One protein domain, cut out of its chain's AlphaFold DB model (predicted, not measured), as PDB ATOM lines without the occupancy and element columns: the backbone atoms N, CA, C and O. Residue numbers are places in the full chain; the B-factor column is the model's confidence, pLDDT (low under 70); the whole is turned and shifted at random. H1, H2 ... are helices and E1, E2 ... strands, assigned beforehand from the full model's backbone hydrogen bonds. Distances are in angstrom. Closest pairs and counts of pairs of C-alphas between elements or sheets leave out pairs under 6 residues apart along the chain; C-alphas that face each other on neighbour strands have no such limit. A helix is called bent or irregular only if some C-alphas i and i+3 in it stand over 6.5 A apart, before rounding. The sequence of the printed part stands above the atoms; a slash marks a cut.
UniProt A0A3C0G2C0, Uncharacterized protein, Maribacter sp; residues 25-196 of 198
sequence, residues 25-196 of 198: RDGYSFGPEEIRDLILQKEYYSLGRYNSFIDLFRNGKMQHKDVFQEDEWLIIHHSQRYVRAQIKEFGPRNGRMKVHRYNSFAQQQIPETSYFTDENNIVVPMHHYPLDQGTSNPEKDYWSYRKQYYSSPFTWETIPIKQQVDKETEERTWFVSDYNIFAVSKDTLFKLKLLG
ATOM      1  N   ARG A  25      -0.785  41.096  42.920       66.56
ATOM      2  CA  ARG A  25      -1.002  39.790  43.540       66.56
ATOM      3  C   ARG A  25      -2.328  39.782  44.272       66.56
ATOM      4  O   ARG A  25      -2.689  40.754  44.921       66.56
ATOM      5  N   ASP A  26      -3.046  38.665  44.196       67.69
ATOM      6  CA  ASP A  26      -4.294  38.472  44.937       67.69
ATOM      7  C   ASP A  26      -5.348  39.581  44.684       67.69
ATOM      8  O   ASP A  26      -6.178  39.864  45.541       67.69
ATOM      9  N   GLY A  27      -5.342  40.205  43.498       70.00
ATOM     10  CA  GLY A  27      -6.252  41.309  43.151       70.00
ATOM     11  C   GLY A  27      -5.850  42.684  43.705       70.00
ATOM     12  O   GLY A  27      -6.656  43.612  43.651       70.00
ATOM     13  N   TYR A  28      -4.624  42.823  44.214       75.00
ATOM     14  CA  TYR A  28      -4.087  44.071  44.750       75.00
ATOM     15  C   TYR A  28      -2.850  44.529  43.989       75.00
ATOM     16  O   TYR A  28      -1.944  43.730  43.756       75.00
ATOM     17  N   SER A  29      -2.787  45.820  43.677       76.38
ATOM     18  CA  SER A  29      -1.555  46.478  43.241       76.38
ATOM     19  C   SER A  29      -0.791  46.975  44.465       76.38
ATOM     20  O   SER A  29      -1.371  47.647  45.322       76.38
ATOM     21  N   PHE A  30       0.485  46.615  44.571       74.44
ATOM     22  CA  PHE A  30       1.325  46.972  45.708       74.44
ATOM     23  C   PHE A  30       2.272  48.112  45.335       74.44
ATOM     24  O   PHE A  30       3.152  47.940  44.499       74.44
ATOM     25  N   GLY A  31       2.104  49.257  45.989       69.81
ATOM     26  CA  GLY A  31       3.003  50.400  45.916       69.81
ATOM     27  C   GLY A  31       3.932  50.503  47.133       69.81
ATOM     28  O   GLY A  31       3.842  49.706  48.070       69.81
ATOM     29  N   PRO A  32       4.824  51.509  47.148       67.88
ATOM     30  CA  PRO A  32       5.790  51.705  48.230       67.88
ATOM     31  C   PRO A  32       5.143  52.039  49.582       67.88
ATOM     32  O   PRO A  32       5.697  51.694  50.625       67.88
ATOM     33  N   GLU A  33       3.976  52.689  49.572       71.31
ATOM     34  CA  GLU A  33       3.243  53.094  50.783       71.31
ATOM     35  C   GLU A  33       1.810  52.552  50.821       71.31
ATOM     36  O   GLU A  33       1.278  52.248  51.894       71.31
ATOM     37  N   GLU A  34       1.198  52.409  49.648       82.75
ATOM     38  CA  GLU A  34      -0.208  52.074  49.476       82.75
ATOM     39  C   GLU A  34      -0.395  50.742  48.755       82.75
ATOM     40  O   GLU A  34       0.407  50.318  47.926       82.75
ATOM     41  N   ILE A  35      -1.493  50.075  49.078       85.12
ATOM     42  CA  ILE A  35      -1.953  48.850  48.445       85.12
ATOM     43  C   ILE A  35      -3.338  49.150  47.900       85.12
ATOM     44  O   ILE A  35      -4.261  49.443  48.662       85.12
ATOM     45  N   ARG A  36      -3.503  49.065  46.586       82.94
ATOM     46  CA  ARG A  36      -4.779  49.350  45.933       82.94
ATOM     47  C   ARG A  36      -5.518  48.057  45.646       82.94
ATOM     48  O   ARG A  36      -5.029  47.204  44.911       82.94
ATOM     49  N   ASP A  37      -6.714  47.925  46.206       81.75
ATOM     50  CA  ASP A  37      -7.677  46.899  45.815       81.75
ATOM     51  C   ASP A  37      -8.247  47.261  44.446       81.75
ATOM     52  O   ASP A  37      -8.981  48.240  44.297       81.75
ATOM     53  N   LEU A  38      -7.893  46.464  43.440       72.94
ATOM     54  CA  LEU A  38      -8.266  46.707  42.048       72.94
ATOM     55  C   LEU A  38      -9.738  46.369  41.771       72.94
ATOM     56  O   LEU A  38     -10.282  46.734  40.731       72.94
ATOM     57  N   ILE A  39     -10.410  45.709  42.712       72.31
ATOM     58  CA  ILE A  39     -11.817  45.336  42.612       72.31
ATOM     59  C   ILE A  39     -12.689  46.407  43.268       72.31
ATOM     60  O   ILE A  39     -13.586  46.953  42.630       72.31
ATOM     61  N   LEU A  40     -12.420  46.722  44.538       74.38
ATOM     62  CA  LEU A  40     -13.189  47.719  45.291       74.38
ATOM     63  C   LEU A  40     -12.747  49.157  45.012       74.38
ATOM     64  O   LEU A  40     -13.440  50.081  45.434       74.38
ATOM     65  N   GLN A  41     -11.613  49.350  44.331       76.44
ATOM     66  CA  GLN A  41     -11.000  50.662  44.105       76.44
ATOM     67  C   GLN A  41     -10.738  51.404  45.420       76.44
ATOM     68  O   GLN A  41     -10.938  52.612  45.528       76.44
ATOM     69  N   LYS A  42     -10.316  50.650  46.439       84.31
ATOM     70  CA  LYS A  42      -9.991  51.162  47.769       84.31
ATOM     71  C   LYS A  42      -8.497  51.070  48.019       84.31
ATOM     72  O   LYS A  42      -7.849  50.100  47.632       84.31
ATOM     73  N   GLU A  43      -7.982  52.071  48.709       90.88
ATOM     74  CA  GLU A  43      -6.594  52.126  49.142       90.88
ATOM     75  C   GLU A  43      -6.464  51.616  50.575       90.88
ATOM     76  O   GLU A  43      -7.256  51.944  51.465       90.88
ATOM     77  N   TYR A  44      -5.426  50.822  50.786       91.69
ATOM     78  CA  TYR A  44      -5.041  50.260  52.064       91.69
ATOM     79  C   TYR A  44      -3.580  50.573  52.331       91.69
ATOM     80  O   TYR A  44      -2.783  50.751  51.417       91.69
ATOM     81  N   TYR A  45      -3.216  50.588  53.602       90.25
ATOM     82  CA  TYR A  45      -1.873  50.907  54.043       90.25
ATOM     83  C   TYR A  45      -1.365  49.751  54.886       90.25
ATOM     84  O   TYR A  45      -2.044  49.291  55.812       90.25
ATOM     85  N   SER A  46      -0.188  49.243  54.522       85.12
ATOM     86  CA  SER A  46       0.398  48.102  55.212       85.12
ATOM     87  C   SER A  46       0.685  48.459  56.667       85.12
ATOM     88  O   SER A  46       1.289  49.489  56.969       85.12
ATOM     89  N   LEU A  47       0.323  47.551  57.570       78.12
ATOM     90  CA  LEU A  47       0.775  47.589  58.956       78.12
ATOM     91  C   LEU A  47       2.228  47.085  59.105       78.12
ATOM     92  O   LEU A  47       2.673  46.796  60.214       78.12
ATOM     93  N   GLY A  48       2.988  46.956  58.010       67.69
ATOM     94  CA  GLY A  48       4.418  46.657  58.028       67.69
ATOM     95  C   GLY A  48       4.802  45.492  58.950       67.69
ATOM     96  O   GLY A  48       4.108  44.482  59.040       67.69
ATOM     97  N   ARG A  49       5.933  45.639  59.653       57.16
ATOM     98  CA  ARG A  49       6.338  44.775  60.779       57.16
ATOM     99  C   ARG A  49       6.057  45.456  62.124       57.16
ATOM    100  O   ARG A  49       6.901  45.405  63.017       57.16
ATOM    101  N   TYR A  50       4.921  46.133  62.271       58.25
ATOM    102  CA  TYR A  50       4.565  46.798  63.527       58.25
ATOM    103  C   TYR A  50       4.145  45.751  64.583       58.25
ATOM    104  O   TYR A  50       2.977  45.611  64.923       58.25
ATOM    105  N   ASN A  51       5.094  44.992  65.145       57.28
ATOM    106  CA  ASN A  51       4.820  44.105  66.291       57.28
ATOM    107  C   ASN A  51       4.210  44.879  67.482       57.28
ATOM    108  O   ASN A  51       3.489  44.303  68.293       57.28
ATOM    109  N   SER A  52       4.444  46.195  67.537       65.38
ATOM    110  CA  SER A  52       3.930  47.116  68.546       65.38
ATOM    111  C   SER A  52       2.398  47.126  68.647       65.38
ATOM    112  O   SER A  52       1.887  47.106  69.765       65.38
ATOM    113  N   PHE A  53       1.635  47.094  67.542       73.25
ATOM    114  CA  PHE A  53       0.162  47.105  67.633       73.25
ATOM    115  C   PHE A  53      -0.395  45.766  68.116       73.25
ATOM    116  O   PHE A  53      -1.339  45.741  68.904       73.25
ATOM    117  N   ILE A  54       0.202  44.650  67.681       75.56
ATOM    118  CA  ILE A  54      -0.202  43.307  68.118       75.56
ATOM    119  C   ILE A  54      -0.054  43.214  69.639       75.56
ATOM    120  O   ILE A  54      -0.940  42.703  70.324       75.56
ATOM    121  N   ASP A  55       1.027  43.770  70.183       75.81
ATOM    122  CA  ASP A  55       1.263  43.801  71.623       75.81
ATOM    123  C   ASP A  55       0.247  44.675  72.377       75.81
ATOM    124  O   ASP A  55      -0.104  44.347  73.513       75.81
ATOM    125  N   LEU A  56      -0.283  45.745  71.771       78.19
ATOM    126  CA  LEU A  56      -1.341  46.566  72.380       78.19
ATOM    127  C   LEU A  56      -2.647  45.773  72.548       78.19
ATOM    128  O   LEU A  56      -3.253  45.824  73.625       78.19
ATOM    129  N   PHE A  57      -3.037  44.989  71.538       80.00
ATOM    130  CA  PHE A  57      -4.217  44.118  71.607       80.00
ATOM    131  C   PHE A  57      -3.998  42.919  72.540       80.00
ATOM    132  O   PHE A  57      -4.843  42.621  73.389       80.00
ATOM    133  N   ARG A  58      -2.837  42.253  72.458       77.19
ATOM    134  CA  ARG A  58      -2.519  41.073  73.287       77.19
ATOM    135  C   ARG A  58      -2.417  41.392  74.773       77.19
ATOM    136  O   ARG A  58      -2.875  40.594  75.587       77.19
ATOM    137  N   ASN A  59      -1.853  42.547  75.124       77.69
ATOM    138  CA  ASN A  59      -1.732  42.988  76.514       77.69
ATOM    139  C   ASN A  59      -3.023  43.630  77.053       77.69
ATOM    140  O   ASN A  59      -3.035  44.106  78.187       77.69
ATOM    141  N   GLY A  60      -4.097  43.678  76.254       75.12
ATOM    142  CA  GLY A  60      -5.387  44.244  76.651       75.12
ATOM    143  C   GLY A  60      -5.373  45.760  76.856       75.12
ATOM    144  O   GLY A  60      -6.321  46.301  77.419       75.12
ATOM    145  N   LYS A  61      -4.319  46.452  76.402       79.88
ATOM    146  CA  LYS A  61      -4.220  47.918  76.458       79.88
ATOM    147  C   LYS A  61      -5.132  48.598  75.433       79.88
ATOM    148  O   LYS A  61      -5.364  49.796  75.539       79.88
ATOM    149  N   MET A  62      -5.633  47.840  74.459       82.06
ATOM    150  CA  MET A  62      -6.511  48.295  73.386       82.06
ATOM    151  C   MET A  62      -7.489  47.182  73.000       82.06
ATOM    152  O   MET A  62      -7.104  46.011  72.974       82.06
ATOM    153  N   GLN A  63      -8.740  47.527  72.683       84.94
ATOM    154  CA  GLN A  63      -9.697  46.593  72.085       84.94
ATOM    155  C   GLN A  63      -9.874  46.910  70.599       84.94
ATOM    156  O   GLN A  63      -9.795  48.065  70.190       84.94
ATOM    157  N   HIS A  64     -10.162  45.898  69.774       87.00
ATOM    158  CA  HIS A  64     -10.362  46.119  68.334       87.00
ATOM    159  C   HIS A  64     -11.474  47.135  68.050       87.00
ATOM    160  O   HIS A  64     -11.309  47.984  67.184       87.00
ATOM    161  N   LYS A  65     -12.568  47.100  68.817       86.94
ATOM    162  CA  LYS A  65     -13.703  48.025  68.667       86.94
ATOM    163  C   LYS A  65     -13.347  49.506  68.888       86.94
ATOM    164  O   LYS A  65     -14.117  50.372  68.496       86.94
ATOM    165  N   ASP A  66     -12.219  49.794  69.543       85.50
ATOM    166  CA  ASP A  66     -11.768  51.170  69.797       85.50
ATOM    167  C   ASP A  66     -11.050  51.760  68.567       85.50
ATOM    168  O   ASP A  66     -10.855  52.969  68.458       85.50
ATOM    169  N   VAL A  67     -10.657  50.895  67.627       88.44
ATOM    170  CA  VAL A  67      -9.869  51.229  66.436       88.44
ATOM    171  C   VAL A  67     -10.697  51.042  65.171       88.44
ATOM    172  O   VAL A  67     -10.813  51.959  64.353       88.44
ATOM    173  N   PHE A  68     -11.275  49.854  65.042       91.50
ATOM    174  CA  PHE A  68     -11.987  49.372  63.871       91.50
ATOM    175  C   PHE A  68     -13.491  49.606  63.987       91.50
ATOM    176  O   PHE A  68     -14.027  49.756  65.087       91.50
ATOM    177  N   GLN A  69     -14.185  49.581  62.850       92.00
ATOM    178  CA  GLN A  69     -15.643  49.712  62.788       92.00
ATOM    179  C   GLN A  69     -16.297  48.521  62.084       92.00
ATOM    180  O   GLN A  69     -15.678  47.849  61.262       92.00
ATOM    181  N   GLU A  70     -17.562  48.248  62.406       91.56
ATOM    182  CA  GLU A  70     -18.356  47.288  61.633       91.56
ATOM    183  C   GLU A  70     -18.485  47.754  60.177       91.56
ATOM    184  O   GLU A  70     -18.432  48.947  59.879       91.56
ATOM    185  N   ASP A  71     -18.568  46.790  59.264       90.38
ATOM    186  CA  ASP A  71     -18.544  46.950  57.807       90.38
ATOM    187  C   ASP A  71     -17.279  47.583  57.206       90.38
ATOM    188  O   ASP A  71     -17.171  47.691  55.975       90.38
ATOM    189  N   GLU A  72     -16.283  47.914  58.031       92.19
ATOM    190  CA  GLU A  72     -14.968  48.325  57.561       92.19
ATOM    191  C   GLU A  72     -14.284  47.179  56.807       92.19
ATOM    192  O   GLU A  72     -14.369  46.002  57.167       92.19
ATOM    193  N   TRP A  73     -13.581  47.543  55.737       90.75
ATOM    194  CA  TRP A  73     -12.788  46.612  54.953       90.75
ATOM    195  C   TRP A  73     -11.325  46.676  55.366       90.75
ATOM    196  O   TRP A  73     -10.786  47.752  55.612       90.75
ATOM    197  N   LEU A  74     -10.662  45.527  55.346       91.62
ATOM    198  CA  LEU A  74      -9.230  45.384  55.583       91.62
ATOM    199  C   LEU A  74      -8.671  44.206  54.780       91.62
ATOM    200  O   LEU A  74      -9.417  43.387  54.235       91.62
ATOM    201  N   ILE A  75      -7.347  44.114  54.713       89.50
ATOM    202  CA  ILE A  75      -6.641  43.007  54.068       89.50
ATOM    203  C   ILE A  75      -6.059  42.111  55.155       89.50
ATOM    204  O   ILE A  75      -5.311  42.580  56.018       89.50
ATOM    205  N   ILE A  76      -6.371  40.817  55.094       87.81
ATOM    206  CA  ILE A  76      -5.777  39.802  55.967       87.81
ATOM    207  C   ILE A  76      -4.854  38.868  55.198       87.81
ATOM    208  O   ILE A  76      -5.063  38.594  54.017       87.81
ATOM    209  N   HIS A  77      -3.874  38.314  55.898       83.94
ATOM    210  CA  HIS A  77      -3.100  37.181  55.436       83.94
ATOM    211  C   HIS A  77      -3.784  35.873  55.857       83.94
ATOM    212  O   HIS A  77      -3.972  35.603  57.044       83.94
ATOM    213  N   HIS A  78      -4.172  35.043  54.890       78.62
ATOM    214  CA  HIS A  78      -4.799  33.745  55.133       78.62
ATOM    215  C   HIS A  78      -4.337  32.726  54.087       78.62
ATOM    216  O   HIS A  78      -4.360  33.011  52.894       78.62
ATOM    217  N   SER A  79      -3.916  31.534  54.524       74.06
ATOM    218  CA  SER A  79      -3.415  30.462  53.643       74.06
ATOM    219  C   SER A  79      -2.376  30.935  52.613       74.06
ATOM    220  O   SER A  79      -2.476  30.606  51.435       74.06
ATOM    221  N   GLN A  80      -1.378  31.709  53.065       69.94
ATOM    222  CA  GLN A  80      -0.291  32.268  52.236       69.94
ATOM    223  C   GLN A  80      -0.737  33.304  51.184       69.94
ATOM    224  O   GLN A  80      -0.025  33.539  50.207       69.94
ATOM    225  N   ARG A  81      -1.911  33.918  51.356       72.19
ATOM    226  CA  ARG A  81      -2.481  34.890  50.414       72.19
ATOM    227  C   ARG A  81      -3.041  36.114  51.114       72.19
ATOM    228  O   ARG A  81      -3.371  36.055  52.300       72.19
ATOM    229  N   TYR A  82      -3.187  37.192  50.352       79.69
ATOM    230  CA  TYR A  82      -3.912  38.384  50.773       79.69
ATOM    231  C   TYR A  82      -5.393  38.235  50.436       79.69
ATOM    232  O   TYR A  82      -5.763  37.883  49.317       79.69
ATOM    233  N   VAL A  83      -6.249  38.453  51.429       81.06
ATOM    234  CA  VAL A  83      -7.690  38.225  51.326       81.06
ATOM    235  C   VAL A  83      -8.423  39.458  51.827       81.06
ATOM    236  O   VAL A  83      -8.087  40.003  52.881       81.06
ATOM    237  N   ARG A  84      -9.457  39.872  51.090       86.31
ATOM    238  CA  ARG A  84     -10.344  40.956  51.510       86.31
ATOM    239  C   ARG A  84     -11.195  40.460  52.664       86.31
ATOM    240  O   ARG A  84     -11.806  39.394  52.586       86.31
ATOM    241  N   ALA A  85     -11.245  41.233  53.732       87.81
ATOM    242  CA  ALA A  85     -12.057  40.940  54.895       87.81
ATOM    243  C   ALA A  85     -12.943  42.143  55.202       87.81
ATOM    244  O   ALA A  85     -12.444  43.264  55.285       87.81
ATOM    245  N   GLN A  86     -14.238  41.904  55.383       90.44
ATOM    246  CA  GLN A  86     -15.165  42.914  55.878       90.44
ATOM    247  C   GLN A  86     -15.541  42.583  57.316       90.44
ATOM    248  O   GLN A  86     -16.011  41.476  57.591       90.44
ATOM    249  N   ILE A  87     -15.341  43.529  58.228       92.00
ATOM    250  CA  ILE A  87     -15.725  43.389  59.632       92.00
ATOM    251  C   ILE A  87     -17.241  43.297  59.721       92.00
ATOM    252  O   ILE A  87     -17.946  44.081  59.096       92.00
ATOM    253  N   LYS A  88     -17.748  42.334  60.488       91.56
ATOM    254  CA  LYS A  88     -19.190  42.179  60.709       91.56
ATOM    255  C   LYS A  88     -19.604  42.441  62.138       91.56
ATOM    256  O   LYS A  88     -20.625  43.069  62.350       91.56
ATOM    257  N   GLU A  89     -18.807  41.989  63.095       90.38
ATOM    258  CA  GLU A  89     -19.084  42.234  64.505       90.38
ATOM    259  C   GLU A  89     -17.822  42.034  65.347       90.38
ATOM    260  O   GLU A  89     -16.830  41.427  64.915       90.38
ATOM    261  N   PHE A  90     -17.887  42.494  66.593       90.12
ATOM    262  CA  PHE A  90     -16.856  42.266  67.597       90.12
ATOM    263  C   PHE A  90     -17.334  41.245  68.631       90.12
ATOM    264  O   PHE A  90     -18.379  41.386  69.261       90.12
ATOM    265  N   GLY A  91     -16.548  40.189  68.825       81.56
ATOM    266  CA  GLY A  91     -16.867  39.118  69.759       81.56
ATOM    267  C   GLY A  91     -16.790  39.548  71.233       81.56
ATOM    268  O   GLY A  91     -16.043  40.460  71.590       81.56
ATOM    269  N   PRO A  92     -17.471  38.819  72.134       73.00
ATOM    270  CA  PRO A  92     -17.633  39.212  73.538       73.00
ATOM    271  C   PRO A  92     -16.348  39.137  74.382       73.00
ATOM    272  O   PRO A  92     -16.293  39.702  75.469       73.00
ATOM    273  N   ARG A  93     -15.301  38.438  73.918       65.56
ATOM    274  CA  ARG A  93     -14.010  38.325  74.621       65.56
ATOM    275  C   ARG A  93     -12.961  39.186  73.924       65.56
ATOM    276  O   ARG A  93     -12.566  38.875  72.800       65.56
ATOM    277  N   ASN A  94     -12.526  40.249  74.602       63.81
ATOM    278  CA  ASN A  94     -11.531  41.236  74.146       63.81
ATOM    279  C   ASN A  94     -11.878  41.927  72.814       63.81
ATOM    280  O   ASN A  94     -10.992  42.418  72.117       63.81
ATOM    281  N   GLY A  95     -13.162  41.933  72.435       69.00
ATOM    282  CA  GLY A  95     -13.611  42.544  71.187       69.00
ATOM    283  C   GLY A  95     -13.015  41.881  69.948       69.00
ATOM    284  O   GLY A  95     -12.749  42.581  68.985       69.00
ATOM    285  N   ARG A  96     -12.720  40.571  69.955       80.44
ATOM    286  CA  ARG A  96     -12.111  39.910  68.784       80.44
ATOM    287  C   ARG A  96     -12.945  40.129  67.529       80.44
ATOM    288  O   ARG A  96     -14.133  39.822  67.513       80.44
ATOM    289  N   MET A  97     -12.296  40.588  66.475       89.06
ATOM    290  CA  MET A  97     -12.938  40.912  65.214       89.06
ATOM    291  C   MET A  97     -13.421  39.648  64.490       89.06
ATOM    292  O   MET A  97     -12.641  38.715  64.260       89.06
ATOM    293  N   LYS A  98     -14.703  39.625  64.115       90.31
ATOM    294  CA  LYS A  98     -15.256  38.652  63.172       90.31
ATOM    295  C   LYS A  98     -15.436  39.300  61.810       90.31
ATOM    296  O   LYS A  98     -15.973  40.401  61.708       90.31
ATOM    297  N   VAL A  99     -15.021  38.591  60.767       88.19
ATOM    298  CA  VAL A  99     -15.064  39.092  59.391       88.19
ATOM    299  C   VAL A  99     -15.742  38.112  58.447       88.19
ATOM    300  O   VAL A  99     -15.597  36.895  58.599       88.19
ATOM    301  N   HIS A 100     -16.407  38.642  57.427       86.81
ATOM    302  CA  HIS A 100     -16.609  37.924  56.172       86.81
ATOM    303  C   HIS A 100     -15.341  38.006  55.340       86.81
ATOM    304  O   HIS A 100     -14.752  39.075  55.193       86.81
ATOM    305  N   ARG A 101     -14.911  36.862  54.811       83.06
ATOM    306  CA  ARG A 101     -13.750  36.788  53.928       83.06
ATOM    307  C   ARG A 101     -14.234  36.688  52.499       83.06
ATOM    308  O   ARG A 101     -15.012  35.800  52.170       83.06
ATOM    309  N   TYR A 102     -13.700  37.552  51.660       76.31
ATOM    310  CA  TYR A 102     -13.936  37.543  50.235       76.31
ATOM    311  C   TYR A 102     -12.657  37.047  49.597       76.31
ATOM    312  O   TYR A 102     -11.642  37.751  49.575       76.31
ATOM    313  N   ASN A 103     -12.702  35.800  49.133       63.72
ATOM    314  CA  ASN A 103     -11.605  35.223  48.382       63.72
ATOM    315  C   ASN A 103     -11.232  36.194  47.260       63.72
ATOM    316  O   ASN A 103     -12.094  36.719  46.549       63.72
ATOM    317  N   SER A 104      -9.944  36.518  47.168       54.84
ATOM    318  CA  SER A 104      -9.468  37.323  46.060       54.84
ATOM    319  C   SER A 104      -9.778  36.587  44.763       54.84
ATOM    320  O   SER A 104      -9.655  35.363  44.686       54.84
ATOM    321  N   PHE A 105     -10.175  37.339  43.737       48.91
ATOM    322  CA  PHE A 105     -10.419  36.817  42.393       48.91
ATOM    323  C   PHE A 105      -9.249  35.933  41.887       48.91
ATOM    324  O   PHE A 105      -9.468  34.932  41.213       48.91
ATOM    325  N   ALA A 106      -8.022  36.195  42.355       44.75
ATOM    326  CA  ALA A 106      -6.830  35.381  42.101       44.75
ATOM    327  C   ALA A 106      -6.836  33.953  42.697       44.75
ATOM    328  O   ALA A 106      -5.830  33.239  42.612       44.75
ATOM    329  N   GLN A 107      -7.917  33.502  43.344       39.19
ATOM    330  CA  GLN A 107      -8.105  32.065  43.566       39.19
ATOM    331  C   GLN A 107      -8.211  31.302  42.245       39.19
ATOM    332  O   GLN A 107      -7.704  30.183  42.167       39.19
ATOM    333  N   GLN A 108      -8.750  31.929  41.196       45.47
ATOM    334  CA  GLN A 108      -8.455  31.510  39.832       45.47
ATOM    335  C   GLN A 108      -7.019  31.951  39.558       45.47
ATOM    336  O   GLN A 108      -6.713  33.129  39.699       45.47
ATOM    337  N   GLN A 109      -6.117  31.004  39.290       45.00
ATOM    338  CA  GLN A 109      -4.704  31.271  39.017       45.00
ATOM    339  C   GLN A 109      -4.586  32.300  37.889       45.00
ATOM    340  O   GLN A 109      -4.590  31.923  36.725       45.00
ATOM    341  N   ILE A 110      -4.498  33.586  38.230       47.88
ATOM    342  CA  ILE A 110      -4.141  34.640  37.290       47.88
ATOM    343  C   ILE A 110      -2.694  34.334  36.897       47.88
ATOM    344  O   ILE A 110      -1.829  34.344  37.779       47.88
ATOM    345  N   PRO A 111      -2.416  33.996  35.626       51.28
ATOM    346  CA  PRO A 111      -1.051  33.744  35.183       51.28
ATOM    347  C   PRO A 111      -0.158  34.941  35.520       51.28
ATOM    348  O   PRO A 111      -0.601  36.078  35.368       51.28
ATOM    349  N   GLU A 112       1.093  34.708  35.932       52.03
ATOM    350  CA  GLU A 112       2.063  35.777  36.254       52.03
ATOM    351  C   GLU A 112       2.262  36.779  35.103       52.03
ATOM    352  O   GLU A 112       2.689  37.905  35.321       52.03
ATOM    353  N   THR A 113       1.923  36.379  33.879       54.56
ATOM    354  CA  THR A 113       1.971  37.188  32.656       54.56
ATOM    355  C   THR A 113       0.739  38.072  32.437       54.56
ATOM    356  O   THR A 113       0.653  38.746  31.416       54.56
ATOM    357  N   SER A 114      -0.249  38.034  33.330       57.81
ATOM    358  CA  SER A 114      -1.465  38.849  33.224       57.81
ATOM    359  C   SER A 114      -1.206  40.268  33.709       57.81
ATOM    360  O   SER A 114      -0.395  40.479  34.608       57.81
ATOM    361  N   TYR A 115      -1.943  41.236  33.174       59.50
ATOM    362  CA  TYR A 115      -1.850  42.630  33.604       59.50
ATOM    363  C   TYR A 115      -3.236  43.250  33.762       59.50
ATOM    364  O   TYR A 115      -4.237  42.727  33.276       59.50
ATOM    365  N   PHE A 116      -3.296  44.360  34.489       62.94
ATOM    366  CA  PHE A 116      -4.527  45.105  34.729       62.94
ATOM    367  C   PHE A 116      -4.571  46.317  33.805       62.94
ATOM    368  O   PHE A 116      -3.533  46.919  33.536       62.94
ATOM    369  N   THR A 117      -5.759  46.661  33.310       62.81
ATOM    370  CA  THR A 117      -5.966  47.881  32.518       62.81
ATOM    371  C   THR A 117      -6.451  49.023  33.402       62.81
ATOM    372  O   THR A 117      -7.016  48.792  34.476       62.81
ATOM    373  N   ASP A 118      -6.282  50.256  32.924       59.16
ATOM    374  CA  ASP A 118      -6.735  51.472  33.613       59.16
ATOM    375  C   ASP A 118      -8.258  51.480  33.851       59.16
ATOM    376  O   ASP A 118      -8.753  52.078  34.807       59.16
ATOM    377  N   GLU A 119      -9.022  50.756  33.027       63.25
ATOM    378  CA  GLU A 119     -10.475  50.596  33.155       63.25
ATOM    379  C   GLU A 119     -10.897  49.518  34.169       63.25
ATOM    380  O   GLU A 119     -12.081  49.177  34.250       63.25
ATOM    381  N   ASN A 120      -9.964  49.000  34.974       60.59
ATOM    382  CA  ASN A 120     -10.190  47.910  35.929       60.59
ATOM    383  C   ASN A 120     -10.684  46.635  35.251       60.59
ATOM    384  O   ASN A 120     -11.622  45.973  35.710       60.59
ATOM    385  N   ASN A 121     -10.032  46.288  34.152       66.94
ATOM    386  CA  ASN A 121     -10.114  44.953  33.599       66.94
ATOM    387  C   ASN A 121      -8.846  44.190  33.949       66.94
ATOM    388  O   ASN A 121      -7.795  44.778  34.208       66.94
ATOM    389  N   ILE A 122      -8.949  42.871  33.915       66.81
ATOM    390  CA  ILE A 122      -7.782  42.012  33.910       66.81
ATOM    391  C   ILE A 122      -7.616  41.425  32.516       66.81
ATOM    392  O   ILE A 122      -8.565  40.898  31.940       66.81
ATOM    393  N   VAL A 123      -6.413  41.544  31.971       67.19
ATOM    394  CA  VAL A 123      -6.032  40.926  30.710       67.19
ATOM    395  C   VAL A 123      -5.243  39.671  31.038       67.19
ATOM    396  O   VAL A 123      -4.119  39.741  31.536       67.19
ATOM    397  N   VAL A 124      -5.863  38.519  30.800       63.56
ATOM    398  CA  VAL A 124      -5.285  37.205  31.089       63.56
ATOM    399  C   VAL A 124      -5.007  36.459  29.783       63.56
ATOM    400  O   VAL A 124      -5.791  36.565  28.835       63.56
ATOM    401  N   PRO A 125      -3.911  35.691  29.693       59.31
ATOM    402  CA  PRO A 125      -3.737  34.760  28.593       59.31
ATOM    403  C   PRO A 125      -4.660  33.560  28.820       59.31
ATOM    404  O   PRO A 125      -4.458  32.768  29.744       59.31
ATOM    405  N   MET A 126      -5.689  33.431  27.986       63.72
ATOM    406  CA  MET A 126      -6.598  32.289  28.003       63.72
ATOM    407  C   MET A 126      -6.200  31.283  26.934       63.72
ATOM    408  O   MET A 126      -6.260  31.531  25.725       63.72
ATOM    409  N   HIS A 127      -5.783  30.115  27.409       61.88
ATOM    410  CA  HIS A 127      -5.519  28.970  26.559       61.88
ATOM    411  C   HIS A 127      -6.846  28.336  26.149       61.88
ATOM    412  O   HIS A 127      -7.561  27.749  26.962       61.88
ATOM    413  N   HIS A 128      -7.151  28.439  24.861       56.97
ATOM    414  CA  HIS A 128      -8.313  27.825  24.241       56.97
ATOM    415  C   HIS A 128      -7.986  26.381  23.874       56.97
ATOM    416  O   HIS A 128      -7.755  26.065  22.708       56.97
ATOM    417  N   TYR A 129      -7.925  25.483  24.855       55.31
ATOM    418  CA  TYR A 129      -8.010  24.070  24.504       55.31
ATOM    419  C   TYR A 129      -9.470  23.734  24.189       55.31
ATOM    420  O   TYR A 129     -10.328  23.950  25.050       55.31
ATOM    421  N   PRO A 130      -9.784  23.174  23.006       44.84
ATOM    422  CA  PRO A 130     -11.013  22.422  22.878       44.84
ATOM    423  C   PRO A 130     -10.915  21.273  23.882       44.84
ATOM    424  O   PRO A 130      -9.951  20.505  23.877       44.84
ATOM    425  N   LEU A 131     -11.879  21.192  24.795       46.84
ATOM    426  CA  LEU A 131     -12.124  19.963  25.533       46.84
ATOM    427  C   LEU A 131     -12.451  18.908  24.475       46.84
ATOM    428  O   LEU A 131     -13.594  18.832  24.028       46.84
ATOM    429  N   ASP A 132     -11.463  18.124  24.044       42.84
ATOM    430  CA  ASP A 132     -11.750  16.883  23.340       42.84
ATOM    431  C   ASP A 132     -12.556  16.033  24.327       42.84
ATOM    432  O   ASP A 132     -12.032  15.476  25.294       42.84
ATOM    433  N   GLN A 133     -13.877  16.001  24.129       42.16
ATOM    434  CA  GLN A 133     -14.850  15.254  24.931       42.16
ATOM    435  C   GLN A 133     -14.730  13.740  24.701       42.16
ATOM    436  O   GLN A 133     -15.717  13.018  24.581       42.16
ATOM    437  N   GLY A 134     -13.510  13.230  24.609       45.78
ATOM    438  CA  GLY A 134     -13.271  11.869  24.190       45.78
ATOM    439  C   GLY A 134     -11.819  11.486  24.346       45.78
ATOM    440  O   GLY A 134     -11.140  11.291  23.352       45.78
ATOM    441  N   THR A 135     -11.335  11.375  25.582       37.72
ATOM    442  CA  THR A 135     -10.713  10.148  26.120       37.72
ATOM    443  C   THR A 135      -9.993  10.436  27.444       37.72
ATOM    444  O   THR A 135      -9.078  11.242  27.529       37.72
ATOM    445  N   SER A 136     -10.413   9.706  28.483       41.56
ATOM    446  CA  SER A 136      -9.647   9.308  29.679       41.56
ATOM    447  C   SER A 136      -8.966  10.371  30.571       41.56
ATOM    448  O   SER A 136      -7.855  10.809  30.314       41.56
ATOM    449  N   ASN A 137      -9.589  10.602  31.737       42.75
ATOM    450  CA  ASN A 137      -9.009  10.945  33.049       42.75
ATOM    451  C   ASN A 137      -7.890  12.015  33.127       42.75
ATOM    452  O   ASN A 137      -6.708  11.657  33.114       42.75
ATOM    453  N   PRO A 138      -8.232  13.287  33.426       45.97
ATOM    454  CA  PRO A 138      -7.257  14.356  33.694       45.97
ATOM    455  C   PRO A 138      -6.409  14.147  34.966       45.97
ATOM    456  O   PRO A 138      -5.431  14.858  35.183       45.97
ATOM    457  N   GLU A 139      -6.738  13.165  35.809       44.34
ATOM    458  CA  GLU A 139      -6.010  12.904  37.058       44.34
ATOM    459  C   GLU A 139      -4.677  12.170  36.863       44.34
ATOM    460  O   GLU A 139      -3.800  12.263  37.719       44.34
ATOM    461  N   LYS A 140      -4.492  11.433  35.757       44.91
ATOM    462  CA  LYS A 140      -3.311  10.565  35.603       44.91
ATOM    463  C   LYS A 140      -2.063  11.266  35.081       44.91
ATOM    464  O   LYS A 140      -0.987  10.690  35.197       44.91
ATOM    465  N   ASP A 141      -2.176  12.485  34.561       49.88
ATOM    466  CA  ASP A 141      -1.007  13.182  34.032       49.88
ATOM    467  C   ASP A 141      -1.100  14.707  34.167       49.88
ATOM    468  O   ASP A 141      -0.958  15.468  33.211       49.88
ATOM    469  N   TYR A 142      -1.350  15.164  35.399       44.38
ATOM    470  CA  TYR A 142      -1.423  16.587  35.758       44.38
ATOM    471  C   TYR A 142      -0.218  17.393  35.237       44.38
ATOM    472  O   TYR A 142      -0.365  18.539  34.815       44.38
ATOM    473  N   TRP A 143       0.977  16.791  35.217       42.16
ATOM    474  CA  TRP A 143       2.197  17.440  34.737       42.16
ATOM    475  C   TRP A 143       2.262  17.553  33.213       42.16
ATOM    476  O   TRP A 143       2.624  18.621  32.715       42.16
ATOM    477  N   SER A 144       1.878  16.511  32.472       51.81
ATOM    478  CA  SER A 144       1.790  16.576  31.007       51.81
ATOM    479  C   SER A 144       0.680  17.519  30.552       51.81
ATOM    480  O   SER A 144       0.916  18.332  29.661       51.81
ATOM    481  N   TYR A 145      -0.479  17.494  31.220       50.47
ATOM    482  CA  TYR A 145      -1.570  18.444  30.991       50.47
ATOM    483  C   TYR A 145      -1.105  19.884  31.209       50.47
ATOM    484  O   TYR A 145      -1.277  20.726  30.335       50.47
ATOM    485  N   ARG A 146      -0.435  20.169  32.334       49.91
ATOM    486  CA  ARG A 146       0.104  21.502  32.630       49.91
ATOM    487  C   ARG A 146       1.106  21.950  31.563       49.91
ATOM    488  O   ARG A 146       1.050  23.084  31.099       49.91
ATOM    489  N   LYS A 147       2.009  21.058  31.153       53.09
ATOM    490  CA  LYS A 147       3.021  21.346  30.128       53.09
ATOM    491  C   LYS A 147       2.386  21.641  28.766       53.09
ATOM    492  O   LYS A 147       2.829  22.567  28.100       53.09
ATOM    493  N   GLN A 148       1.348  20.895  28.390       54.34
ATOM    494  CA  GLN A 148       0.582  21.120  27.164       54.34
ATOM    495  C   GLN A 148      -0.222  22.422  27.232       54.34
ATOM    496  O   GLN A 148      -0.117  23.238  26.318       54.34
ATOM    497  N   TYR A 149      -0.922  22.659  28.345       54.50
ATOM    498  CA  TYR A 149      -1.691  23.873  28.619       54.50
ATOM    499  C   TYR A 149      -0.842  25.131  28.427       54.50
ATOM    500  O   TYR A 149      -1.202  25.971  27.622       54.50
ATOM    501  N   TYR A 150       0.338  25.220  29.048       54.09
ATOM    502  CA  TYR A 150       1.219  26.387  28.884       54.09
ATOM    503  C   TYR A 150       1.976  26.441  27.546       54.09
ATOM    504  O   TYR A 150       2.636  27.437  27.265       54.09
ATOM    505  N   SER A 151       1.915  25.388  26.724       57.91
ATOM    506  CA  SER A 151       2.543  25.355  25.393       57.91
ATOM    507  C   SER A 151       1.575  25.649  24.246       57.91
ATOM    508  O   SER A 151       2.015  25.772  23.103       57.91
ATOM    509  N   SER A 152       0.271  25.738  24.518       57.84
ATOM    510  CA  SER A 152      -0.729  25.977  23.481       57.84
ATOM    511  C   SER A 152      -0.862  27.458  23.130       57.84
ATOM    512  O   SER A 152      -0.535  28.324  23.949       57.84
ATOM    513  N   PRO A 153      -1.373  27.769  21.925       58.53
ATOM    514  CA  PRO A 153      -1.752  29.129  21.584       58.53
ATOM    515  C   PRO A 153      -2.757  29.659  22.611       58.53
ATOM    516  O   PRO A 153      -3.742  28.995  22.937       58.53
ATOM    517  N   PHE A 154      -2.507  30.863  23.104       60.06
ATOM    518  CA  PHE A 154      -3.442  31.593  23.944       60.06
ATOM    519  C   PHE A 154      -3.896  32.853  23.221       60.06
ATOM    520  O   PHE A 154      -3.206  33.377  22.344       60.06
ATOM    521  N   THR A 155      -5.051  33.360  23.625       65.94
ATOM    522  CA  THR A 155      -5.476  34.717  23.294       65.94
ATOM    523  C   THR A 155      -5.476  35.553  24.556       65.94
ATOM    524  O   THR A 155      -5.704  35.049  25.655       65.94
ATOM    525  N   TRP A 156      -5.227  36.845  24.397       63.53
ATOM    526  CA  TRP A 156      -5.432  37.798  25.473       63.53
ATOM    527  C   TRP A 156      -6.920  38.085  25.597       63.53
ATOM    528  O   TRP A 156      -7.533  38.583  24.654       63.53
ATOM    529  N   GLU A 157      -7.493  37.751  26.745       67.44
ATOM    530  CA  GLU A 157      -8.880  38.063  27.060       67.44
ATOM    531  C   GLU A 157      -8.948  39.139  28.130       67.44
ATOM    532  O   GLU A 157      -8.278  39.055  29.161       67.44
ATOM    533  N   THR A 158      -9.787  40.139  27.877       69.06
ATOM    534  CA  THR A 158     -10.071  41.227  28.806       69.06
ATOM    535  C   THR A 158     -11.321  40.880  29.599       69.06
ATOM    536  O   THR A 158     -12.427  40.884  29.058       69.06
ATOM    537  N   ILE A 159     -11.156  40.606  30.887       66.00
ATOM    538  CA  ILE A 159     -12.255  40.266  31.785       66.00
ATOM    539  C   ILE A 159     -12.588  41.484  32.659       66.00
ATOM    540  O   ILE A 159     -11.714  41.973  33.386       66.00
ATOM    541  N   PRO A 160     -13.840  41.980  32.637       64.44
ATOM    542  CA  PRO A 160     -14.259  43.058  33.519       64.44
ATOM    543  C   PRO A 160     -14.294  42.597  34.973       64.44
ATOM    544  O   PRO A 160     -15.099  41.743  35.350       64.44
ATOM    545  N   ILE A 161     -13.486  43.230  35.825       57.88
ATOM    546  CA  ILE A 161     -13.355  42.850  37.240       57.88
ATOM    547  C   ILE A 161     -14.693  42.984  37.988       57.88
ATOM    548  O   ILE A 161     -15.015  42.180  38.865       57.88
ATOM    549  N   LYS A 162     -15.522  43.965  37.600       51.88
ATOM    550  CA  LYS A 162     -16.841  44.227  38.203       51.88
ATOM    551  C   LYS A 162     -17.825  43.058  38.078       51.88
ATOM    552  O   LYS A 162     -18.718  42.954  38.908       51.88
ATOM    553  N   GLN A 163     -17.692  42.187  37.073       48.44
ATOM    554  CA  GLN A 163     -18.619  41.061  36.888       48.44
ATOM    555  C   GLN A 163     -18.328  39.868  37.812       48.44
ATOM    556  O   GLN A 163     -19.171  38.986  37.950       48.44
ATOM    557  N   GLN A 164     -17.155  39.825  38.451       50.38
ATOM    558  CA  GLN A 164     -16.672  38.645  39.179       50.38
ATOM    559  C   GLN A 164     -16.733  38.777  40.702       50.38
ATOM    560  O   GLN A 164     -16.330  37.861  41.414       50.38
ATOM    561  N   VAL A 165     -17.228  39.906  41.212       49.94
ATOM    562  CA  VAL A 165     -17.213  40.210  42.651       49.94
ATOM    563  C   VAL A 165     -18.144  39.300  43.461       49.94
ATOM    564  O   VAL A 165     -17.846  39.040  44.619       49.94
ATOM    565  N   ASP A 166     -19.198  38.731  42.868       50.84
ATOM    566  CA  ASP A 166     -20.353  38.279  43.657       50.84
ATOM    567  C   ASP A 166     -21.004  36.978  43.163       50.84
ATOM    568  O   ASP A 166     -22.161  36.992  42.746       50.84
ATOM    569  N   LYS A 167     -20.325  35.823  43.219       43.12
ATOM    570  CA  LYS A 167     -21.060  34.551  43.019       43.12
ATOM    571  C   LYS A 167     -20.959  33.488  44.108       43.12
ATOM    572  O   LYS A 167     -21.953  32.799  44.293       43.12
ATOM    573  N   GLU A 168     -19.864  33.356  44.865       46.19
ATOM    574  CA  GLU A 168     -19.707  32.169  45.740       46.19
ATOM    575  C   GLU A 168     -18.908  32.369  47.045       46.19
ATOM    576  O   GLU A 168     -18.281  31.438  47.546       46.19
ATOM    577  N   THR A 169     -18.906  33.549  47.666       50.94
ATOM    578  CA  THR A 169     -18.382  33.661  49.045       50.94
ATOM    579  C   THR A 169     -19.520  33.529  50.049       50.94
ATOM    580  O   THR A 169     -20.157  34.513  50.410       50.94
ATOM    581  N   GLU A 170     -19.778  32.275  50.442       51.66
ATOM    582  CA  GLU A 170     -20.696  31.846  51.507       51.66
ATOM    583  C   GLU A 170     -20.660  32.775  52.738       51.66
ATOM    584  O   GLU A 170     -19.589  33.217  53.159       51.66
ATOM    585  N   GLU A 171     -21.824  32.990  53.363       55.50
ATOM    586  CA  GLU A 171     -22.137  33.841  54.536       55.50
ATOM    587  C   GLU A 171     -21.403  33.476  55.854       55.50
ATOM    588  O   GLU A 171     -21.903  33.683  56.960       55.50
ATOM    589  N   ARG A 172     -20.219  32.860  55.784       69.56
ATOM    590  CA  ARG A 172     -19.466  32.409  56.956       69.56
ATOM    591  C   ARG A 172     -18.593  33.532  57.504       69.56
ATOM    592  O   ARG A 172     -17.655  33.998  56.854       69.56
ATOM    593  N   THR A 173     -18.847  33.896  58.759       80.50
ATOM    594  CA  THR A 173     -17.962  34.762  59.545       80.50
ATOM    595  C   THR A 173     -16.842  33.970  60.204       80.50
ATOM    596  O   THR A 173     -16.991  32.811  60.593       80.50
ATOM    597  N   TRP A 174     -15.693  34.620  60.365       83.38
ATOM    598  CA  TRP A 174     -14.521  34.022  60.984       83.38
ATOM    599  C   TRP A 174     -13.842  34.997  61.927       83.38
ATOM    600  O   TRP A 174     -13.705  36.174  61.606       83.38
ATOM    601  N   PHE A 175     -13.339  34.490  63.050       85.81
ATOM    602  CA  PHE A 175     -12.442  35.272  63.890       85.81
ATOM    603  C   PHE A 175     -11.093  35.452  63.200       85.81
ATOM    604  O   PHE A 175     -10.456  34.477  62.795       85.81
ATOM    605  N   VAL A 176     -10.650  36.700  63.104       82.50
ATOM    606  CA  VAL A 176      -9.316  37.045  62.610       82.50
ATOM    607  C   VAL A 176      -8.387  37.169  63.806       82.50
ATOM    608  O   VAL A 176      -8.729  37.795  64.804       82.50
ATOM    609  N   SER A 177      -7.219  36.534  63.720       82.81
ATOM    610  CA  SER A 177      -6.153  36.769  64.694       82.81
ATOM    611  C   SER A 177      -5.383  38.030  64.321       82.81
ATOM    612  O   SER A 177      -5.128  38.247  63.142       82.81
ATOM    613  N   ASP A 178      -4.958  38.806  65.311       81.69
ATOM    614  CA  ASP A 178      -4.342  40.128  65.126       81.69
ATOM    615  C   ASP A 178      -3.117  40.078  64.191       81.69
ATOM    616  O   ASP A 178      -2.947  40.935  63.331       81.69
ATOM    617  N   TYR A 179      -2.313  39.008  64.280       76.94
ATOM    618  CA  TYR A 179      -1.134  38.780  63.430       76.94
ATOM    619  C   TYR A 179      -1.456  38.481  61.955       76.94
ATOM    620  O   TYR A 179      -0.552  38.452  61.125       76.94
ATOM    621  N   ASN A 180      -2.724  38.230  61.625       86.06
ATOM    622  CA  ASN A 180      -3.173  38.064  60.249       86.06
ATOM    623  C   ASN A 180      -3.647  39.385  59.636       86.06
ATOM    624  O   ASN A 180      -3.906  39.402  58.439       86.06
ATOM    625  N   ILE A 181      -3.781  40.477  60.395       87.75
ATOM    626  CA  ILE A 181      -4.154  41.780  59.830       87.75
ATOM    627  C   ILE A 181      -2.935  42.341  59.096       87.75
ATOM    628  O   ILE A 181      -1.902  42.607  59.705       87.75
ATOM    629  N   PHE A 182      -3.049  42.499  57.780       87.62
ATOM    630  CA  PHE A 182      -1.933  42.907  56.931       87.62
ATOM    631  C   PHE A 182      -1.982  44.392  56.559       87.62
ATOM    632  O   PHE A 182      -0.966  45.083  56.645       87.62
ATOM    633  N   ALA A 183      -3.147  44.887  56.142       89.69
ATOM    634  CA  ALA A 183      -3.320  46.282  55.749       89.69
ATOM    635  C   ALA A 183      -4.723  46.786  56.089       89.69
ATOM    636  O   ALA A 183      -5.687  46.017  56.103       89.69
ATOM    637  N   VAL A 184      -4.823  48.082  56.366       92.44
ATOM    638  CA  VAL A 184      -6.042  48.746  56.853       92.44
ATOM    639  C   VAL A 184      -6.283  50.051  56.101       92.44
ATOM    640  O   VAL A 184      -5.419  50.511  55.356       92.44
ATOM    641  N   SER A 185      -7.453  50.654  56.291       93.62
ATOM    642  CA  SER A 185      -7.746  51.987  55.764       93.62
ATOM    643  C   SER A 185      -6.805  53.054  56.352       93.62
ATOM    644  O   SER A 185      -6.236  52.885  57.436       93.62
ATOM    645  N   LYS A 186      -6.662  54.187  55.653       92.19
ATOM    646  CA  LYS A 186      -5.852  55.327  56.118       92.19
ATOM    647  C   LYS A 186      -6.290  55.833  57.493       92.19
ATOM    648  O   LYS A 186      -5.449  56.084  58.355       92.19
ATOM    649  N   ASP A 187      -7.599  55.944  57.700       92.38
ATOM    650  CA  ASP A 187      -8.183  56.440  58.947       92.38
ATOM    651  C   ASP A 187      -7.866  55.507  60.115       92.38
ATOM    652  O   ASP A 187      -7.478  55.951  61.196       92.38
ATOM    653  N   THR A 188      -7.954  54.200  59.887       92.06
ATOM    654  CA  THR A 188      -7.624  53.193  60.896       92.06
ATOM    655  C   THR A 188      -6.133  53.156  61.197       92.06
ATOM    656  O   THR A 188      -5.748  53.087  62.366       92.06
ATOM    657  N   LEU A 189      -5.275  53.303  60.182       90.06
ATOM    658  CA  LEU A 189      -3.838  53.469  60.401       90.06
ATOM    659  C   LEU A 189      -3.543  54.711  61.256       90.06
ATOM    660  O   LEU A 189      -2.712  54.659  62.162       90.06
ATOM    661  N   PHE A 190      -4.226  55.825  60.992       89.88
ATOM    662  CA  PHE A 190      -4.071  57.049  61.772       89.88
ATOM    663  C   PHE A 190      -4.510  56.863  63.232       89.88
ATOM    664  O   PHE A 190      -3.763  57.232  64.139       89.88
ATOM    665  N   LYS A 191      -5.662  56.223  63.477       90.00
ATOM    666  CA  LYS A 191      -6.119  55.881  64.836       90.00
ATOM    667  C   LYS A 191      -5.108  55.006  65.575       90.00
ATOM    668  O   LYS A 191      -4.778  55.299  66.720       90.00
ATOM    669  N   LEU A 192      -4.580  53.970  64.920       87.06
ATOM    670  CA  LEU A 192      -3.551  53.102  65.499       87.06
ATOM    671  C   LEU A 192      -2.316  53.905  65.930       87.06
ATOM    672  O   LEU A 192      -1.853  53.751  67.061       87.06
ATOM    673  N   LYS A 193      -1.825  54.809  65.072       86.19
ATOM    674  CA  LYS A 193      -0.682  55.684  65.387       86.19
ATOM    675  C   LYS A 193      -0.962  56.610  66.571       86.19
ATOM    676  O   LYS A 193      -0.115  56.734  67.452       86.19
ATOM    677  N   LEU A 194      -2.147  57.226  66.630       86.38
ATOM    678  CA  LEU A 194      -2.553  58.077  67.759       86.38
ATOM    679  C   LEU A 194      -2.571  57.322  69.088       86.38
ATOM    680  O   LEU A 194      -2.246  57.886  70.130       86.38
ATOM    681  N   LEU A 195      -2.932  56.044  69.049       81.94
ATOM    682  CA  LEU A 195      -2.985  55.182  70.222       81.94
ATOM    683  C   LEU A 195      -1.636  54.512  70.548       81.94
ATOM    684  O   LEU A 195      -1.568  53.664  71.438       81.94
ATOM    685  N   GLY A 196      -0.558  54.905  69.862       76.62
ATOM    686  CA  GLY A 196       0.808  54.498  70.186       76.62
ATOM    687  C   GLY A 196       1.316  53.254  69.457       76.62
ATOM    688  O   GLY A 196       2.340  52.709  69.865       76.62
TER     689      GLY A 196
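What this domain is: This is residues 25 to 196 of the 198 residues of an uncharacterized protein of Maribacter sp (UniProt A0A3C0G2C0). A curled sheet of eight strands, folded back on itself like part of a barrel, makes the larger head, with H3 packed on it near the hinge and H1 close to H3. Away from it reaches an arm, the two-stranded ribbon E7 and E8, with H2 and a free-standing loop at its far end; residues 130 to 147 stick out. The 172 printed residues hold, in order, E1 E2 E3 H1 E4 E5 E6 E7 H2 E8 E9 E10 H3; the large sheet runs E1 E2 E3 E10 E4 E5 E6 E9, all antiparallel. The class is mixed, helices and strands, with 80 residues, under half, in named elements. The whole is loose, with a radius of gyration of the C-alphas of 19.8 A, and elongated, spanning 63 by 34 by 27 A.

Where its parts are: E1, residues 28 to 30, begins at C-alpha 28 (-4.087, 44.071, 44.750). E2 is residues 34 to 37, E3 42 to 46, H1 51 to 58 and E4 73 to 78. E5, residues 81 to 90, is 23.6 A long and bends by 62 degrees at residue 87. E6 is residues 97 to 102. E7, residues 121 to 127, is 18.1 A long; H2 is residues 142 to 149; E8, residues 154 to 160, is 18.4 A long. E9 is residues 173 to 175, E10 181 to 184, and H3, residues 186 to 194, ends at C-alpha 194 (-2.553, 58.077, 67.759).

How they stand to each other: The strongly twisted large sheet is a folded sheet, bent into two leaves: E1 E2 E3 face E4 E5 E6 E9, with E10 as the hinge. E1 E2 E3 and E4 E5 E6 are meanders, each strand the antiparallel neighbour of the one before. E3, H1, E4 form a split strand-helix-strand unit, two strands running the same way with E10 between them, and a right-handed crossover. N 45 and O 184 are 2.8 A apart between E3 and E10, and N 75 and O 183 2.9 A between E10 and E4. H3 is on the sheet at a height of 10.3 A, over E10 and only just over E3, with 3 C-alphas. H1 is not on the sheet; it is close to H3 but not clearly touching, the closest C-alphas, Phe 53 and Leu 192, being 7.4 A apart. E7 and E8 are antiparallel, with N 126 and O 155 2.8 A apart. In H1, H2 and H3 every O i to N i+4 pair is within hydrogen-bond range.

The domain as a whole: The farthest C-alphas, Gly 134 and Leu 194, are 64.4 A apart. The printed part has no cut. The links H1 to E4, E6 to E7, E7 to H2 and E8 to E9 are long. Mean pLDDT of the printed part is 70.3; 83 residues are under 70, among them 103 to 172.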